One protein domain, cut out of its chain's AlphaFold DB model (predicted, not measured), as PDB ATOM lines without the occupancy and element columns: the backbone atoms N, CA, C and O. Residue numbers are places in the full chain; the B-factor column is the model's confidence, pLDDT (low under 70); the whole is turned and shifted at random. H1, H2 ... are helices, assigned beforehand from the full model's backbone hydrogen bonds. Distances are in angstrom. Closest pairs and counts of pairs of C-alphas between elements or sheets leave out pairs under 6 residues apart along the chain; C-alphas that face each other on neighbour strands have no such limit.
ATOM      1  N   VAL A  36     -29.209  22.341  -6.032       96.56
ATOM      2  CA  VAL A  36     -30.579  22.873  -6.096       96.56
ATOM      3  C   VAL A  36     -31.617  21.969  -5.414       96.56
ATOM      4  O   VAL A  36     -32.608  22.464  -4.882       96.56
ATOM      5  N   PHE A  37     -31.390  20.656  -5.351       97.50
ATOM      6  CA  PHE A  37     -32.343  19.710  -4.766       97.50
ATOM      7  C   PHE A  37     -32.062  19.362  -3.299       97.50
ATOM      8  O   PHE A  37     -32.781  18.557  -2.706       97.50
ATOM      9  N   GLN A  38     -31.036  19.945  -2.671       97.25
ATOM     10  CA  GLN A  38     -30.703  19.615  -1.286       97.25
ATOM     11  C   GLN A  38     -31.856  19.934  -0.321       97.25
ATOM     12  O   GLN A  38     -32.256  21.086  -0.156       97.25
ATOM     13  N   GLY A  39     -32.332  18.903   0.383       96.44
ATOM     14  CA  GLY A  39     -33.480  18.977   1.296       96.44
ATOM     15  C   GLY A  39     -34.760  18.356   0.728       96.44
ATOM     16  O   GLY A  39     -35.649  18.012   1.500       96.44
ATOM     17  N   LEU A  40     -34.823  18.131  -0.587       97.44
ATOM     18  CA  LEU A  40     -35.932  17.440  -1.242       97.44
ATOM     19  C   LEU A  40     -35.721  15.920  -1.255       97.44
ATOM     20  O   LEU A  40     -34.596  15.425  -1.155       97.44
ATOM     21  N   ASP A  41     -36.818  15.171  -1.386       96.38
ATOM     22  CA  ASP A  41     -36.771  13.714  -1.531       96.38
ATOM     23  C   ASP A  41     -36.161  13.340  -2.890       96.38
ATOM     24  O   ASP A  41     -36.746  13.598  -3.945       96.38
ATOM     25  N   GLY A  42     -34.997  12.687  -2.862       95.94
ATOM     26  CA  GLY A  42     -34.268  12.283  -4.063       95.94
ATOM     27  C   GLY A  42     -35.051  11.358  -5.002       95.94
ATOM     28  O   GLY A  42     -34.784  11.362  -6.201       95.94
ATOM     29  N   LYS A  43     -36.040  10.597  -4.507       96.69
ATOM     30  CA  LYS A  43     -36.914   9.780  -5.364       96.69
ATOM     31  C   LYS A  43     -37.858  10.648  -6.185       96.69
ATOM     32  O   LYS A  43     -38.021  10.390  -7.371       96.69
ATOM     33  N   VAL A  44     -38.438  11.684  -5.574       97.56
ATOM     34  CA  VAL A  44     -39.316  12.628  -6.282       97.56
ATOM     35  C   VAL A  44     -38.502  13.465  -7.263       97.56
ATOM     36  O   VAL A  44     -38.942  13.696  -8.382       97.56
ATOM     37  N   VAL A  45     -37.283  13.860  -6.887       97.94
ATOM     38  CA  VAL A  45     -36.359  14.547  -7.802       97.94
ATOM     39  C   VAL A  45     -36.056  13.672  -9.020       97.94
ATOM     40  O   VAL A  45     -36.206  14.126 -10.151       97.94
ATOM     41  N   ALA A  46     -35.672  12.410  -8.811       97.12
ATOM     42  CA  ALA A  46     -35.393  11.483  -9.906       97.12
ATOM     43  C   ALA A  46     -36.624  11.246 -10.796       97.12
ATOM     44  O   ALA A  46     -36.501  11.198 -12.015       97.12
ATOM     45  N   GLU A  47     -37.809  11.137 -10.194       97.00
ATOM     46  CA  GLU A  47     -39.072  11.020 -10.919       97.00
ATOM     47  C   GLU A  47     -39.351  12.246 -11.794       97.00
ATOM     48  O   GLU A  47     -39.687  12.097 -12.966       97.00
ATOM     49  N   VAL A  48     -39.188  13.451 -11.248       97.06
ATOM     50  CA  VAL A  48     -39.395  14.703 -11.986       97.06
ATOM     51  C   VAL A  48     -38.431  14.811 -13.159       97.06
ATOM     52  O   VAL A  48     -38.864  15.121 -14.263       97.06
ATOM     53  N   LEU A  49     -37.152  14.497 -12.956       96.50
ATOM     54  CA  LEU A  49     -36.152  14.526 -14.030       96.50
ATOM     55  C   LEU A  49     -36.392  13.442 -15.101       96.50
ATOM     56  O   LEU A  49     -35.918  13.572 -16.230       96.50
ATOM     57  N   ALA A  50     -37.130  12.381 -14.763       95.50
ATOM     58  CA  ALA A  50     -37.557  11.343 -15.699       95.50
ATOM     59  C   ALA A  50     -38.917  11.636 -16.364       95.50
ATOM     60  O   ALA A  50     -39.286  10.948 -17.316       95.50
ATOM     61  N   ASN A  51     -39.675  12.629 -15.886       95.62
ATOM     62  CA  ASN A  51     -40.973  12.984 -16.446       95.62
ATOM     63  C   ASN A  51     -40.782  13.881 -17.690       95.62
ATOM     64  O   ASN A  51     -40.232  14.977 -17.571       95.62
ATOM     65  N   PRO A  52     -41.253  13.472 -18.884       93.50
ATOM     66  CA  PRO A  52     -40.962  14.190 -20.127       93.50
ATOM     67  C   PRO A  52     -41.569  15.598 -20.182       93.50
ATOM     68  O   PRO A  52     -40.985  16.488 -20.803       93.50
ATOM     69  N   ASP A  53     -42.712  15.831 -19.533       93.62
ATOM     70  CA  ASP A  53     -43.334  17.155 -19.485       93.62
ATOM     71  C   ASP A  53     -42.595  18.093 -18.531       93.62
ATOM     72  O   ASP A  53     -42.407  19.267 -18.853       93.62
ATOM     73  N   ALA A  54     -42.125  17.581 -17.390       95.38
ATOM     74  CA  ALA A  54     -41.268  18.329 -16.481       95.38
ATOM     75  C   ALA A  54     -39.931  18.679 -17.142       95.38
ATOM     76  O   ALA A  54     -39.554  19.848 -17.173       95.38
ATOM     77  N   SER A  55     -39.242  17.691 -17.720       94.94
ATOM     78  CA  SER A  55     -37.941  17.899 -18.361       94.94
ATOM     79  C   SER A  55     -38.030  18.880 -19.527       94.94
ATOM     80  O   SER A  55     -37.141  19.715 -19.675       94.94
ATOM     81  N   ARG A  56     -39.119  18.849 -20.310       94.81
ATOM     82  CA  ARG A  56     -39.372  19.842 -21.363       94.81
ATOM     83  C   ARG A  56     -39.521  21.254 -20.791       94.81
ATOM     84  O   ARG A  56     -38.808  22.142 -21.238       94.81
ATOM     85  N   LYS A  57     -40.370  21.446 -19.774       94.38
ATOM     86  CA  LYS A  57     -40.560  22.757 -19.119       94.38
ATOM     87  C   LYS A  57     -39.264  23.313 -18.534       94.38
ATOM     88  O   LYS A  57     -39.007  24.500 -18.643       94.38
ATOM     89  N   ILE A  58     -38.440  22.458 -17.928       96.19
ATOM     90  CA  ILE A  58     -37.128  22.859 -17.405       96.19
ATOM     91  C   ILE A  58     -36.206  23.260 -18.560       96.19
ATOM     92  O   ILE A  58     -35.552  24.290 -18.487       96.19
ATOM     93  N   ALA A  59     -36.145  22.473 -19.636       95.19
ATOM     94  CA  ALA A  59     -35.255  22.738 -20.767       95.19
ATOM     95  C   ALA A  59     -35.617  24.003 -21.567       95.19
ATOM     96  O   ALA A  59     -34.742  24.567 -22.220       95.19
ATOM     97  N   GLU A  60     -36.878  24.438 -21.517       95.50
ATOM     98  CA  GLU A  60     -37.371  25.663 -22.162       95.50
ATOM     99  C   GLU A  60     -36.858  26.953 -21.490       95.50
ATOM    100  O   GLU A  60     -36.919  28.019 -22.102       95.50
ATOM    101  N   GLU A  61     -36.311  26.875 -20.272       96.50
ATOM    102  CA  GLU A  61     -35.759  28.034 -19.566       96.50
ATOM    103  C   GLU A  61     -34.401  28.480 -20.135       96.50
ATOM    104  O   GLU A  61     -33.481  27.683 -20.360       96.50
ATOM    105  N   GLU A  62     -34.250  29.794 -20.322       94.06
ATOM    106  CA  GLU A  62     -33.110  30.387 -21.038       94.06
ATOM    107  C   GLU A  62     -31.799  30.384 -20.239       94.06
ATOM    108  O   GLU A  62     -30.712  30.372 -20.818       94.06
ATOM    109  N   THR A  63     -31.881  30.419 -18.907       94.88
ATOM    110  CA  THR A  63     -30.711  30.559 -18.025       94.88
ATOM    111  C   THR A  63     -30.621  29.411 -17.033       94.88
ATOM    112  O   THR A  63     -31.640  28.865 -16.622       94.88
ATOM    113  N   ASP A  64     -29.408  29.087 -16.580       94.44
ATOM    114  CA  ASP A  64     -29.206  28.044 -15.563       94.44
ATOM    115  C   ASP A  64     -29.948  28.361 -14.261       94.44
ATOM    116  O   ASP A  64     -30.581  27.484 -13.688       94.44
ATOM    117  N   SER A  65     -29.969  29.628 -13.839       96.12
ATOM    118  CA  SER A  65     -30.730  30.038 -12.651       96.12
ATOM    119  C   SER A  65     -32.237  29.831 -12.823       96.12
ATOM    120  O   SER A  65     -32.909  29.445 -11.869       96.12
ATOM    121  N   ALA A  66     -32.780  30.094 -14.015       97.38
ATOM    122  CA  ALA A  66     -34.194  29.868 -14.299       97.38
ATOM    123  C   ALA A  66     -34.512  28.367 -14.385       97.38
ATOM    124  O   ALA A  66     -35.503  27.925 -13.806       97.38
ATOM    125  N   ARG A  67     -33.623  27.569 -14.997       97.19
ATOM    126  CA  ARG A  67     -33.695  26.099 -15.002       97.19
ATOM    127  C   ARG A  67     -33.707  25.522 -13.591       97.19
ATOM    128  O   ARG A  67     -34.566  24.699 -13.284       97.19
ATOM    129  N   ASP A  68     -32.800  25.978 -12.733       97.38
ATOM    130  CA  ASP A  68     -32.705  25.553 -11.336       97.38
ATOM    131  C   ASP A  68     -33.974  25.927 -10.553       97.38
ATOM    132  O   ASP A  68     -34.539  25.084  -9.848       97.38
ATOM    133  N   SER A  69     -34.475  27.157 -10.722       98.00
ATOM    134  CA  SER A  69     -35.749  27.588 -10.135       98.00
ATOM    135  C   SER A  69     -36.914  26.720 -10.592       98.00
ATOM    136  O   SER A  69     -37.631  26.168  -9.755       98.00
ATOM    137  N   MET A  70     -37.078  26.548 -11.903       97.88
ATOM    138  CA  MET A  70     -38.153  25.749 -12.483       97.88
ATOM    139  C   MET A  70     -38.086  24.296 -12.006       97.88
ATOM    140  O   MET A  70     -39.093  23.736 -11.572       97.88
ATOM    141  N   ALA A  71     -36.898  23.688 -12.009       97.94
ATOM    142  CA  ALA A  71     -36.715  22.311 -11.575       97.94
ATOM    143  C   ALA A  71     -37.060  22.124 -10.091       97.94
ATOM    144  O   ALA A  71     -37.819  21.212  -9.750       97.94
ATOM    145  N   GLN A  72     -36.568  23.000  -9.204       98.25
ATOM    146  CA  GLN A  72     -36.926  22.955  -7.782       98.25
ATOM    147  C   GLN A  72     -38.436  23.151  -7.584       98.25
ATOM    148  O   GLN A  72     -39.072  22.402  -6.836       98.25
ATOM    149  N   GLY A  73     -39.015  24.125  -8.290       97.69
ATOM    150  CA  GLY A  73     -40.441  24.429  -8.266       97.69
ATOM    151  C   GLY A  73     -41.309  23.244  -8.674       97.69
ATOM    152  O   GLY A  73     -42.269  22.918  -7.978       97.69
ATOM    153  N   ILE A  74     -40.952  22.548  -9.755       97.56
ATOM    154  CA  ILE A  74     -41.690  21.370 -10.222       97.56
ATOM    155  C   ILE A  74     -41.632  20.235  -9.195       97.56
ATOM    156  O   ILE A  74     -42.672  19.636  -8.919       97.56
ATOM    157  N   VAL A  75     -40.476  19.964  -8.577       97.88
ATOM    158  CA  VAL A  75     -40.376  18.944  -7.513       97.88
ATOM    159  C   VAL A  75     -41.307  19.267  -6.349       97.88
ATOM    160  O   VAL A  75     -42.065  18.406  -5.898       97.88
ATOM    161  N   ILE A  76     -41.313  20.521  -5.898       97.56
ATOM    162  CA  ILE A  76     -42.215  20.973  -4.835       97.56
ATOM    163  C   ILE A  76     -43.685  20.841  -5.265       97.56
ATOM    164  O   ILE A  76     -44.528  20.421  -4.465       97.56
ATOM    165  N   ASN A  77     -43.997  21.143  -6.525       96.06
ATOM    166  CA  ASN A  77     -45.345  21.040  -7.073       96.06
ATOM    167  C   ASN A  77     -45.834  19.578  -7.133       96.06
ATOM    168  O   ASN A  77     -46.973  19.300  -6.764       96.06
ATOM    169  N   PHE A  78     -44.967  18.625  -7.502       97.12
ATOM    170  CA  PHE A  78     -45.275  17.184  -7.480       97.12
ATOM    171  C   PHE A  78     -45.690  16.713  -6.088       97.12
ATOM    172  O   PHE A  78     -46.722  16.054  -5.939       97.12
ATOM    173  N   VAL A  79     -44.912  17.078  -5.065       96.50
ATOM    174  CA  VAL A  79     -45.226  16.740  -3.670       96.50
ATOM    175  C   VAL A  79     -46.549  17.378  -3.253       96.50
ATOM    176  O   VAL A  79     -47.471  16.677  -2.833       96.50
ATOM    177  N   THR A  80     -46.665  18.695  -3.439       95.25
ATOM    178  CA  THR A  80     -47.823  19.482  -2.990       95.25
ATOM    179  C   THR A  80     -49.119  18.976  -3.616       95.25
ATOM    180  O   THR A  80     -50.120  18.800  -2.929       95.25
ATOM    181  N   CYS A  81     -49.127  18.689  -4.913       95.88
ATOM    182  CA  CYS A  81     -50.365  18.343  -5.602       95.88
ATOM    183  C   CYS A  81     -50.856  16.936  -5.313       95.88
ATOM    184  O   CYS A  81     -52.062  16.722  -5.183       95.88
ATOM    185  N   ARG A  82     -49.941  15.983  -5.127       96.62
ATOM    186  CA  ARG A  82     -50.301  14.643  -4.653       96.62
ATOM    187  C   ARG A  82     -50.864  14.691  -3.240       96.62
ATOM    188  O   ARG A  82     -51.849  14.011  -2.956       96.62
ATOM    189  N   GLU A  83     -50.286  15.527  -2.383       95.88
ATOM    190  CA  GLU A  83     -50.792  15.749  -1.034       95.88
ATOM    191  C   GLU A  83     -52.193  16.370  -1.050       95.88
ATOM    192  O   GLU A  83     -53.098  15.840  -0.410       95.88
ATOM    193  N   VAL A  84     -52.417  17.428  -1.836       96.06
ATOM    194  CA  VAL A  84     -53.739  18.064  -1.972       96.06
ATOM    195  C   VAL A  84     -54.772  17.082  -2.529       96.06
ATOM    196  O   VAL A  84     -55.900  17.046  -2.040       96.06
ATOM    197  N   ALA A  85     -54.405  16.245  -3.503       96.25
ATOM    198  CA  ALA A  85     -55.292  15.212  -4.033       96.25
ATOM    199  C   ALA A  85     -55.646  14.149  -2.977       96.25
ATOM    200  O   ALA A  85     -56.807  13.753  -2.854       96.25
ATOM    201  N   ALA A  86     -54.670  13.705  -2.180       95.69
ATOM    202  CA  ALA A  86     -54.906  12.788  -1.068       95.69
ATOM    203  C   ALA A  86     -55.784  13.423   0.026       95.69
ATOM    204  O   ALA A  86     -56.748  12.802   0.475       95.69
ATOM    205  N   ALA A  87     -55.504  14.674   0.396       95.62
ATOM    206  CA  ALA A  87     -56.282  15.459   1.349       95.62
ATOM    207  C   ALA A  87     -57.731  15.647   0.883       95.62
ATOM    208  O   ALA A  87     -58.656  15.435   1.665       95.62
ATOM    209  N   TYR A  88     -57.942  15.973  -0.394       96.31
ATOM    210  CA  TYR A  88     -59.269  16.090  -0.993       96.31
ATOM    211  C   TYR A  88     -60.055  14.774  -0.907       96.31
ATOM    212  O   TYR A  88     -61.166  14.759  -0.378       96.31
ATOM    213  N   ARG A  89     -59.464  13.649  -1.336       95.50
ATOM    214  CA  ARG A  89     -60.106  12.322  -1.247       95.50
ATOM    215  C   ARG A  89     -60.443  11.929   0.192       95.50
ATOM    216  O   ARG A  89     -61.537  11.432   0.465       95.50
ATOM    217  N   SER A  90     -59.523  12.182   1.124       95.50
ATOM    218  CA  SER A  90     -59.753  11.943   2.550       95.50
ATOM    219  C   SER A  90     -60.898  12.802   3.084       95.50
ATOM    220  O   SER A  90     -61.747  12.303   3.825       95.50
ATOM    221  N   TRP A  91     -60.964  14.074   2.687       96.38
ATOM    222  CA  TRP A  91     -62.032  14.979   3.105       96.38
ATOM    223  C   TRP A  91     -63.397  14.497   2.614       96.38
ATOM    224  O   TRP A  91     -64.328  14.411   3.410       96.38
ATOM    225  N   LEU A  92     -63.511  14.090   1.346       96.00
ATOM    226  CA  LEU A  92     -64.757  13.524   0.817       96.00
ATOM    227  C   LEU A  92     -65.203  12.271   1.577       96.00
ATOM    228  O   LEU A  92     -66.388  12.097   1.842       96.00
ATOM    229  N   THR A  93     -64.253  11.411   1.943       95.94
ATOM    230  CA  THR A  93     -64.549  10.133   2.601       95.94
ATOM    231  C   THR A  93     -64.940  10.316   4.068       95.94
ATOM    232  O   THR A  93     -65.821   9.628   4.575       95.94
ATOM    233  N   THR A  94     -64.266  11.222   4.773       96.88
ATOM    234  CA  THR A  94     -64.387  11.356   6.235       96.88
ATOM    235  C   THR A  94     -65.277  12.516   6.671       96.88
ATOM    236  O   THR A  94     -65.689  12.566   7.827       96.88
ATOM    237  N   GLY A  95     -65.527  13.489   5.791       96.56
ATOM    238  CA  GLY A  95     -66.134  14.774   6.142       96.56
ATOM    239  C   GLY A  95     -65.235  15.677   6.999       96.56
ATOM    240  O   GLY A  95     -65.622  16.802   7.313       96.56
ATOM    241  N   VAL A  96     -64.031  15.224   7.368       97.50
ATOM    242  CA  VAL A  96     -63.095  15.973   8.208       97.50
ATOM    243  C   VAL A  96     -62.227  16.862   7.331       97.50
ATOM    244  O   VAL A  96     -61.578  16.397   6.394       97.50
ATOM    245  N   ARG A  97     -62.203  18.156   7.660       96.94
ATOM    246  CA  ARG A  97     -61.357  19.135   6.979       96.94
ATOM    247  C   ARG A  97     -59.877  18.756   7.151       96.94
ATOM    248  O   ARG A  97     -59.444  18.608   8.294       96.94
ATOM    249  N   PRO A  98     -59.105  18.629   6.060       96.75
ATOM    250  CA  PRO A  98     -57.710  18.224   6.134       96.75
ATOM    251  C   PRO A  98     -56.816  19.373   6.605       96.75
ATOM    252  O   PRO A  98     -57.186  20.546   6.539       96.75
ATOM    253  N   GLU A  99     -55.601  19.027   7.014       95.75
ATOM    254  CA  GLU A  99     -54.491  19.962   7.173       95.75
ATOM    255  C   GLU A  99     -53.436  19.640   6.114       95.75
ATOM    256  O   GLU A  99     -53.209  18.469   5.810       95.75
ATOM    257  N   LEU A 100     -52.809  20.673   5.545       94.31
ATOM    258  CA  LEU A 100     -51.690  20.493   4.618       94.31
ATOM    259  C   LEU A 100     -50.370  20.645   5.363       94.31
ATOM    260  O   LEU A 100     -50.170  21.613   6.110       94.31
ATOM    261  N   ALA A 101     -49.441  19.742   5.091       94.62
ATOM    262  CA  ALA A 101     -48.051  19.844   5.475       94.62
ATOM    263  C   ALA A 101     -47.438  21.161   4.959       94.62
ATOM    264  O   ALA A 101     -47.936  21.781   4.010       94.62
ATOM    265  N   PRO A 102     -46.389  21.677   5.617       94.62
ATOM    266  CA  PRO A 102     -45.627  22.810   5.100       94.62
ATOM    267  C   PRO A 102     -45.009  22.491   3.731       94.62
ATOM    268  O   PRO A 102     -44.780  21.330   3.403       94.62
ATOM    269  N   VAL A 103     -44.687  23.537   2.957       93.25
ATOM    270  CA  VAL A 103     -43.868  23.383   1.742       93.25
ATOM    271  C   VAL A 103     -42.569  22.653   2.119       93.25
ATOM    272  O   VAL A 103     -41.983  23.008   3.150       93.25
ATOM    273  N   PRO A 104     -42.111  21.657   1.332       93.12
ATOM    274  CA  PRO A 104     -40.863  20.954   1.595       93.12
ATOM    275  C   PRO A 104     -39.704  21.918   1.860       93.12
ATOM    276  O   PRO A 104     -39.473  22.861   1.104       93.12
ATOM    277  N   ALA A 105     -38.973  21.678   2.946       90.94
ATOM    278  CA  ALA A 105     -37.835  22.507   3.308       90.94
ATOM    279  C   ALA A 105     -36.664  22.247   2.350       90.94
ATOM    280  O   ALA A 105     -36.170  21.126   2.244       90.94
ATOM    281  N   VAL A 106     -36.180  23.301   1.700       93.88
ATOM    282  CA  VAL A 106     -34.984  23.266   0.847       93.88
ATOM    283  C   VAL A 106     -33.834  23.992   1.537       93.88
ATOM    284  O   VAL A 106     -34.043  24.972   2.254       93.88
ATOM    285  N   ARG A 107     -32.599  23.522   1.337       94.94
ATOM    286  CA  ARG A 107     -31.407  24.184   1.900       94.94
ATOM    287  C   ARG A 107     -31.000  25.426   1.116       94.94
ATOM    288  O   ARG A 107     -30.466  26.364   1.700       94.94
ATOM    289  N   SER A 108     -31.264  25.426  -0.187       93.75
ATOM    290  CA  SER A 108     -30.943  26.524  -1.098       93.75
ATOM    291  C   SER A 108     -32.161  26.838  -1.966       93.75
ATOM    292  O   SER A 108     -32.282  26.281  -3.061       93.75
ATOM    293  N   PRO A 109     -33.085  27.682  -1.470       96.62
ATOM    294  CA  PRO A 109     -34.245  28.127  -2.233       96.62
ATOM    295  C   PRO A 109     -33.842  28.710  -3.582       96.62
ATOM    296  O   PRO A 109     -32.924  29.528  -3.644       96.62
ATOM    297  N   GLN A 110     -34.521  28.279  -4.639       97.94
ATOM    298  CA  GLN A 110     -34.390  28.868  -5.964       97.94
ATOM    299  C   GLN A 110     -35.623  29.713  -6.260       97.94
ATOM    300  O   GLN A 110     -36.759  29.238  -6.201       97.94
ATOM    301  N   GLU A 111     -35.382  30.986  -6.543       96.44
ATOM    302  CA  GLU A 111     -36.431  31.971  -6.776       96.44
ATOM    303  C   GLU A 111     -36.637  32.206  -8.279       96.44
ATOM    304  O   GLU A 111     -35.665  32.159  -9.036       96.44
ATOM    305  N   PRO A 112     -37.878  32.500  -8.717       97.44
ATOM    306  CA  PRO A 112     -39.062  32.806  -7.893       97.44
ATOM    307  C   PRO A 112     -39.872  31.582  -7.433       97.44
ATOM    308  O   PRO A 112     -40.786  31.715  -6.619       97.44
ATOM    309  N   SER A 113     -39.567  30.385  -7.943       97.00
ATOM    310  CA  SER A 113     -40.471  29.238  -7.809       97.00
ATOM    311  C   SER A 113     -40.663  28.769  -6.365       97.00
ATOM    312  O   SER A 113     -41.738  28.271  -6.023       97.00
ATOM    313  N   TYR A 114     -39.662  28.937  -5.495       96.12
ATOM    314  CA  TYR A 114     -39.816  28.630  -4.075       96.12
ATOM    315  C   TYR A 114     -40.796  29.584  -3.373       96.12
ATOM    316  O   TYR A 114     -41.677  29.132  -2.632       96.12
ATOM    317  N   THR A 115     -40.695  30.892  -3.625       97.31
ATOM    318  CA  THR A 115     -41.668  31.874  -3.123       97.31
ATOM    319  C   THR A 115     -43.069  31.602  -3.668       97.31
ATOM    320  O   THR A 115     -44.031  31.594  -2.894       97.31
ATOM    321  N   ASP A 116     -43.192  31.289  -4.958       96.50
ATOM    322  CA  ASP A 116     -44.477  30.955  -5.574       96.50
ATOM    323  C   ASP A 116     -45.109  29.717  -4.931       96.50
ATOM    324  O   ASP A 116     -46.300  29.720  -4.612       96.50
ATOM    325  N   ALA A 117     -44.321  28.676  -4.645       95.50
ATOM    326  CA  ALA A 117     -44.813  27.481  -3.965       95.50
ATOM    327  C   ALA A 117     -45.372  27.787  -2.565       95.50
ATOM    328  O   ALA A 117     -46.401  27.234  -2.163       95.50
ATOM    329  N   ARG A 118     -44.738  28.707  -1.824       96.19
ATOM    330  CA  ARG A 118     -45.262  29.178  -0.534       96.19
ATOM    331  C   ARG A 118     -46.589  29.915  -0.695       96.19
ATOM    332  O   ARG A 118     -47.527  29.610   0.042       96.19
ATOM    333  N   GLY A 119     -46.686  30.818  -1.670       96.62
ATOM    334  CA  GLY A 119     -47.928  31.532  -1.976       96.62
ATOM    335  C   GLY A 119     -49.060  30.582  -2.380       96.62
ATOM    336  O   GLY A 119     -50.166  30.657  -1.845       96.62
ATOM    337  N   ILE A 120     -48.774  29.610  -3.252       94.75
ATOM    338  CA  ILE A 120     -49.722  28.557  -3.649       94.75
ATOM    339  C   ILE A 120     -50.229  27.799  -2.420       94.75
ATOM    340  O   ILE A 120     -51.439  27.598  -2.279       94.75
ATOM    341  N   ARG A 121     -49.341  27.420  -1.494       94.81
ATOM    342  CA  ARG A 121     -49.747  26.740  -0.261       94.81
ATOM    343  C   ARG A 121     -50.690  27.598   0.583       94.81
ATOM    344  O   ARG A 121     -51.689  27.084   1.080       94.81
ATOM    345  N   GLU A 122     -50.396  28.881   0.767       96.19
ATOM    346  CA  GLU A 122     -51.263  29.793   1.525       96.19
ATOM    347  C   GLU A 122     -52.661  29.887   0.897       96.19
ATOM    348  O   GLU A 122     -53.669  29.770   1.602       96.19
ATOM    349  N   HIS A 123     -52.739  29.974  -0.433       95.62
ATOM    350  CA  HIS A 123     -54.010  29.927  -1.156       95.62
ATOM    351  C   HIS A 123     -54.758  28.600  -0.962       95.62
ATOM    352  O   HIS A 123     -55.979  28.607  -0.788       95.62
ATOM    353  N   LEU A 124     -54.062  27.462  -0.963       96.12
ATOM    354  CA  LEU A 124     -54.668  26.148  -0.720       96.12
ATOM    355  C   LEU A 124     -55.205  26.011   0.709       96.12
ATOM    356  O   LEU A 124     -56.317  25.518   0.903       96.12
ATOM    357  N   VAL A 125     -54.467  26.508   1.704       97.06
ATOM    358  CA  VAL A 125     -54.937  26.562   3.094       97.06
ATOM    359  C   VAL A 125     -56.195  27.423   3.204       97.06
ATOM    360  O   VAL A 125     -57.160  27.001   3.839       97.06
ATOM    361  N   ALA A 126     -56.244  28.583   2.546       97.00
ATOM    362  CA  ALA A 126     -57.444  29.421   2.536       97.00
ATOM    363  C   ALA A 126     -58.662  28.695   1.925       97.00
ATOM    364  O   ALA A 126     -59.760  28.763   2.481       97.00
ATOM    365  N   ARG A 127     -58.468  27.937   0.834       95.56
ATOM    366  CA  ARG A 127     -59.522  27.099   0.228       95.56
ATOM    367  C   ARG A 127     -60.020  26.028   1.193       95.56
ATOM    368  O   ARG A 127     -61.225  25.861   1.338       95.56
ATOM    369  N   ILE A 128     -59.123  25.353   1.906       96.25
ATOM    370  CA  ILE A 128     -59.487  24.374   2.943       96.25
ATOM    371  C   ILE A 128     -60.295  25.033   4.064       96.25
ATOM    372  O   ILE A 128     -61.330  24.513   4.482       96.25
ATOM    373  N   LEU A 129     -59.855  26.201   4.536       96.94
ATOM    374  CA  LEU A 129     -60.520  26.934   5.613       96.94
ATOM    375  C   LEU A 129     -61.914  27.445   5.230       96.94
ATOM    376  O   LEU A 129     -62.734  27.627   6.127       96.94
ATOM    377  N   SER A 130     -62.211  27.602   3.934       96.25
ATOM    378  CA  SER A 130     -63.558  27.941   3.451       96.25
ATOM    379  C   SER A 130     -64.618  26.883   3.792       96.25
ATOM    380  O   SER A 130     -65.804  27.201   3.836       96.25
ATOM    381  N   GLY A 131     -64.201  25.635   4.046       96.38
ATOM    382  CA  GLY A 131     -65.105  24.522   4.332       96.38
ATOM    383  C   GLY A 131     -65.759  23.895   3.098       96.38
ATOM    384  O   GLY A 131     -66.606  23.023   3.263       96.38
ATOM    385  N   ASP A 132     -65.367  24.300   1.886       96.75
ATOM    386  CA  ASP A 132     -65.903  23.783   0.624       96.75
ATOM    387  C   ASP A 132     -64.861  22.929  -0.138       96.75
ATOM    388  O   ASP A 132     -63.950  23.479  -0.773       96.75
ATOM    389  N   PRO A 133     -64.991  21.584  -0.133       95.50
ATOM    390  CA  PRO A 133     -64.093  20.688  -0.863       95.50
ATOM    391  C   PRO A 133     -64.055  20.943  -2.375       95.50
ATOM    392  O   PRO A 133     -63.052  20.627  -3.023       95.50
ATOM    393  N   SER A 134     -65.114  21.519  -2.960       95.12
ATOM    394  CA  SER A 134     -65.168  21.789  -4.400       95.12
ATOM    395  C   SER A 134     -64.107  22.803  -4.840       95.12
ATOM    396  O   SER A 134     -63.641  22.754  -5.977       95.12
ATOM    397  N   GLN A 135     -63.626  23.656  -3.928       94.69
ATOM    398  CA  GLN A 135     -62.545  24.593  -4.225       94.69
ATOM    399  C   GLN A 135     -61.188  23.913  -4.406       94.69
ATOM    400  O   GLN A 135     -60.367  24.422  -5.174       94.69
ATOM    401  N   LEU A 136     -60.940  22.796  -3.709       93.94
ATOM    402  CA  LEU A 136     -59.751  21.974  -3.944       93.94
ATOM    403  C   LEU A 136     -59.886  21.194  -5.244       93.94
ATOM    404  O   LEU A 136     -58.940  21.147  -6.020       93.94
ATOM    405  N   ARG A 137     -61.077  20.656  -5.520       94.00
ATOM    406  CA  ARG A 137     -61.365  19.998  -6.795       94.00
ATOM    407  C   ARG A 137     -61.106  20.928  -7.983       94.00
ATOM    408  O   ARG A 137     -60.351  20.569  -8.873       94.00
ATOM    409  N   ALA A 138     -61.652  22.143  -7.953       92.69
ATOM    410  CA  ALA A 138     -61.445  23.135  -9.006       92.69
ATOM    411  C   ALA A 138     -59.966  23.518  -9.169       92.69
ATOM    412  O   ALA A 138     -59.517  23.784 -10.282       92.69
ATOM    413  N   TYR A 139     -59.202  23.537  -8.070       92.62
ATOM    414  CA  TYR A 139     -57.755  23.700  -8.154       92.62
ATOM    415  C   TYR A 139     -57.096  22.497  -8.827       92.62
ATOM    416  O   TYR A 139     -56.220  22.725  -9.634       92.62
ATOM    417  N   LEU A 140     -57.491  21.257  -8.534       94.38
ATOM    418  CA  LEU A 140     -56.871  20.049  -9.093       94.38
ATOM    419  C   LEU A 140     -57.279  19.752 -10.549       94.38
ATOM    420  O   LEU A 140     -56.511  19.128 -11.265       94.38
ATOM    421  N   GLU A 141     -58.464  20.177 -10.985       93.38
ATOM    422  CA  GLU A 141     -58.986  19.940 -12.345       93.38
ATOM    423  C   GLU A 141     -58.769  21.138 -13.294       93.38
ATOM    424  O   GLU A 141     -59.175  21.110 -14.454       93.38
ATOM    425  N   GLY A 142     -58.169  22.233 -12.816       88.12
ATOM    426  CA  GLY A 142     -57.985  23.443 -13.617       88.12
ATOM    427  C   GLY A 142     -57.005  23.240 -14.792       88.12
ATOM    428  O   GLY A 142     -55.989  22.574 -14.606       88.12
ATOM    429  N   PRO A 143     -57.199  23.884 -15.962       80.12
ATOM    430  CA  PRO A 143     -56.302  23.740 -17.123       80.12
ATOM    431  C   PRO A 143     -54.841  24.145 -16.865       80.12
ATOM    432  O   PRO A 143     -53.921  23.585 -17.449       80.12
ATOM    433  N   SER A 144     -54.626  25.113 -15.969       79.06
ATOM    434  CA  SER A 144     -53.289  25.550 -15.529       79.06
ATOM    435  C   SER A 144     -52.901  24.965 -14.173       79.06
ATOM    436  O   SER A 144     -51.965  25.439 -13.531       79.06
ATOM    437  N   SER A 145     -53.657  23.980 -13.692       81.56
ATOM    438  CA  SER A 145     -53.367  23.339 -12.426       81.56
ATOM    439  C   SER A 145     -52.259  22.313 -12.547       81.56
ATOM    440  O   SER A 145     -51.902  21.828 -13.621       81.56
ATOM    441  N   CYS A 146     -51.737  21.931 -11.395       84.81
ATOM    442  CA  CYS A 146     -50.823  20.817 -11.312       84.81
ATOM    443  C   CYS A 146     -51.488  19.456 -11.564       84.81
ATOM    444  O   CYS A 146     -50.787  18.511 -11.910       84.81
ATOM    445  N   GLY A 147     -52.813  19.323 -11.423       87.12
ATOM    446  CA  GLY A 147     -53.447  18.015 -11.550       87.12
ATOM    447  C   GLY A 147     -53.473  17.483 -12.983       87.12
ATOM    448  O   GLY A 147     -53.455  16.271 -13.171       87.12
ATOM    449  N   HIS A 148     -53.419  18.381 -13.969       92.25
ATOM    450  CA  HIS A 148     -53.546  18.064 -15.392       92.25
ATOM    451  C   HIS A 148     -52.377  17.262 -15.987       92.25
ATOM    452  O   HIS A 148     -52.522  16.634 -17.026       92.25
ATOM    453  N   TRP A 149     -51.190  17.319 -15.379       92.69
ATOM    454  CA  TRP A 149     -49.972  16.754 -15.980       92.69
ATOM    455  C   TRP A 149     -49.061  16.037 -14.981       92.69
ATOM    456  O   TRP A 149     -48.106  15.372 -15.378       92.69
ATOM    457  N   ILE A 150     -49.331  16.157 -13.679       95.94
ATOM    458  CA  ILE A 150     -48.578  15.434 -12.656       95.94
ATOM    459  C   ILE A 150     -49.184  14.033 -12.506       95.94
ATOM    460  O   ILE A 150     -50.388  13.925 -12.253       95.94
ATOM    461  N   PRO A 151     -48.378  12.958 -12.604       96.12
ATOM    462  CA  PRO A 151     -48.860  11.599 -12.398       96.12
ATOM    463  C   PRO A 151     -49.421  11.402 -10.988       96.12
ATOM    464  O   PRO A 151     -48.816  11.842  -9.999       96.12
ATOM    465  N   ALA A 152     -50.550  10.704 -10.878       95.56
ATOM    466  CA  ALA A 152     -51.211  10.445  -9.602       95.56
ATOM    467  C   ALA A 152     -50.384   9.530  -8.686       95.56
ATOM    468  O   ALA A 152     -50.395   9.706  -7.465       95.56
ATOM    469  N   VAL A 153     -49.665   8.571  -9.273       95.12
ATOM    470  CA  VAL A 153     -48.893   7.553  -8.553       95.12
ATOM    471  C   VAL A 153     -47.398   7.879  -8.633       95.12
ATOM    472  O   VAL A 153     -46.863   8.006  -9.735       95.12
ATOM    473  N   PRO A 154     -46.695   8.000  -7.489       95.38
ATOM    474  CA  PRO A 154     -45.250   8.189  -7.483       95.38
ATOM    475  C   PRO A 154     -44.507   7.078  -8.228       95.38
ATOM    476  O   PRO A 154     -44.701   5.894  -7.952       95.38
ATOM    477  N   GLY A 155     -43.621   7.478  -9.135       93.62
ATOM    478  CA  GLY A 155     -42.776   6.582  -9.925       93.62
ATOM    479  C   GLY A 155     -43.425   6.047 -11.202       93.62
ATOM    480  O   GLY A 155     -42.729   5.426 -12.000       93.62
ATOM    481  N   ASP A 156     -44.712   6.317 -11.434       95.06
ATOM    482  CA  ASP A 156     -45.412   5.957 -12.667       95.06
ATOM    483  C   ASP A 156     -45.591   7.188 -13.564       95.06
ATOM    484  O   ASP A 156     -46.677   7.749 -13.695       95.06
ATOM    485  N   VAL A 157     -44.494   7.647 -14.172       93.75
ATOM    486  CA  VAL A 157     -44.482   8.887 -14.975       93.75
ATOM    487  C   VAL A 157     -45.333   8.824 -16.249       93.75
ATOM    488  O   VAL A 157     -45.543   9.854 -16.880       93.75
ATOM    489  N   SER A 158     -45.803   7.636 -16.634       94.00
ATOM    490  CA  SER A 158     -46.684   7.411 -17.789       94.00
ATOM    491  C   SER A 158     -48.104   7.002 -17.385       94.00
ATOM    492  O   SER A 158     -48.921   6.710 -18.258       94.00
ATOM    493  N   GLY A 159     -48.384   6.954 -16.083       93.69
ATOM    494  CA  GLY A 159     -49.686   6.606 -15.543       93.69
ATOM    495  C   GLY A 159     -50.704   7.745 -15.635       93.69
ATOM    496  O   GLY A 159     -50.408   8.827 -16.150       93.69
ATOM    497  N   PRO A 160     -51.918   7.519 -15.101       95.44
ATOM    498  CA  PRO A 160     -52.952   8.541 -15.033       95.44
ATOM    499  C   PRO A 160     -52.473   9.780 -14.279       95.44
ATOM    500  O   PRO A 160     -51.762   9.692 -13.269       95.44
ATOM    501  N   THR A 161     -52.911  10.944 -14.741       96.06
ATOM    502  CA  THR A 161     -52.660  12.198 -14.034       96.06
ATOM    503  C   THR A 161     -53.503  12.269 -12.761       96.06
ATOM    504  O   THR A 161     -54.447  11.497 -12.555       96.06
ATOM    505  N   ILE A 162     -53.172  13.201 -11.868       96.56
ATOM    506  CA  ILE A 162     -53.999  13.470 -10.689       96.56
ATOM    507  C   ILE A 162     -55.434  13.791 -11.118       96.56
ATOM    508  O   ILE A 162     -56.356  13.228 -10.535       96.56
ATOM    509  N   GLU A 163     -55.625  14.628 -12.139       94.81
ATOM    510  CA  GLU A 163     -56.947  14.962 -12.675       94.81
ATOM    511  C   GLU A 163     -57.716  13.704 -13.109       94.81
ATOM    512  O   GLU A 163     -58.877  13.532 -12.730       94.81
ATOM    513  N   ASP A 164     -57.071  12.791 -13.841       94.44
ATOM    514  CA  ASP A 164     -57.699  11.536 -14.275       94.44
ATOM    515  C   ASP A 164     -58.155  10.694 -13.080       94.44
ATOM    516  O   ASP A 164     -59.288  10.215 -13.052       94.44
ATOM    517  N   SER A 165     -57.323  10.610 -12.036       92.88
ATOM    518  CA  SER A 165     -57.637   9.855 -10.813       92.88
ATOM    519  C   SER A 165     -58.799  10.432  -9.992       92.88
ATOM    520  O   SER A 165     -59.349   9.745  -9.134       92.88
ATOM    521  N   LEU A 166     -59.176  11.699 -10.205       89.56
ATOM    522  CA  LEU A 166     -60.307  12.325  -9.508       89.56
ATOM    523  C   LEU A 166     -61.646  12.024 -10.182       89.56
ATOM    524  O   LEU A 166     -62.678  12.011  -9.510       89.56
ATOM    525  N   LYS A 167     -61.642  11.756 -11.493       83.94
ATOM    526  CA  LYS A 167     -62.858  11.437 -12.257       83.94
ATOM    527  C   LYS A 167     -63.473  10.100 -11.828       83.94
ATOM    528  O   LYS A 167     -64.678   9.932 -11.962       83.94
ATOM    529  N   GLU A 168     -62.671   9.201 -11.262       72.88
ATOM    530  CA  GLU A 168     -63.088   7.879 -10.775       72.88
ATOM    531  C   GLU A 168     -63.778   7.901  -9.398       72.88
ATOM    532  O   GLU A 168     -64.365   6.904  -8.991       72.88
ATOM    533  N   VAL A 169     -63.712   9.020  -8.665       63.38
ATOM    534  CA  VAL A 169     -64.255   9.160  -7.295       63.38
ATOM    535  C   VAL A 169     -65.679   9.758  -7.305       63.38
ATOM    536  O   VAL A 169     -66.150  10.286  -6.299       63.38
TER     537      VAL A 169
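What this domain is: This is residues 36 to 169 of the 170 residues of an uncharacterized protein of Marmoricola ginsengisoli (UniProt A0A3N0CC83). One long helix, H3, forms the core and runs the length of the domain, with five shorter helices set round it: H1 and H2 at its earlier part, H4 side by side with it, and H5 and H6 at its later part. From the far end of H3, residues 95 to 112 fold back along the long axis to where H4 starts. The printed part has 134 residues with six named helices in the order H1 to H6 and no named strand; the class is all helix. It is compact, with a radius of gyration of the C-alphas of 14.6 A, and its elongated outline spans 44 by 29 by 24 A.

Where its parts are: Begin at Val 36 and go on to C-alpha 42 at (-34.268, 12.283, -4.063), where H1, residues 42 to 50, starts. H2 follows with residues 52 to 59. Then find C-alpha 64 at (-29.206, 28.044, -15.563); from there H3, residues 64 to 94, runs 44.6 A to C-alpha 94 at (-64.387, 11.356, 6.235). H4, residues 113 to 129, is 24.2 A long. H5 holds residues 134 to 140, and H6, residues 162 to 167, ends at C-alpha 167 at (-62.858, 11.437, -12.257).

How they stand to each other: Look first at H3, the hub, which touches the five other helices. With residues 74 to 79 alone it touches H1, only just about perpendicular at 70.3 degrees; the closest C-alphas, of Val 45 and Val 75, are 6.0 A apart. H2 and H3 are a helical hairpin at 36 degrees, only just a steep tilt, with C-alphas 58 and 67 closest at 5.3 A. H1 and H2 touch only at the corner, and only just, with 3 pairs of C-alphas within 8 A. H3 touches H4 with residues 69 to 80 alone, the same way at a shallow tilt of 15 degrees; Gly 73 and Ser 113 have the closest C-alphas, 4.8 A apart. H4 and H5 form another helical hairpin, at 22 degrees, with C-alphas 127 and 135 closest at 5.9 A. H6 touches H3 at C-alphas 162 and 85, the closest at 7.0 A, but H4 and H6 are apart. Every O i to N i+4 pair is within hydrogen-bond range in H1 to H5; in H6, 1 of 2 is.

The domain as a whole: The C-alphas of Thr 63 and Thr 94 are the two farthest apart, at 45.7 A. The printed part has no cut. Two links are long: residues 95 to 112 and residues 141 to 161. The mean pLDDT of the printed part is 94.6, and residue 169 alone is under 70.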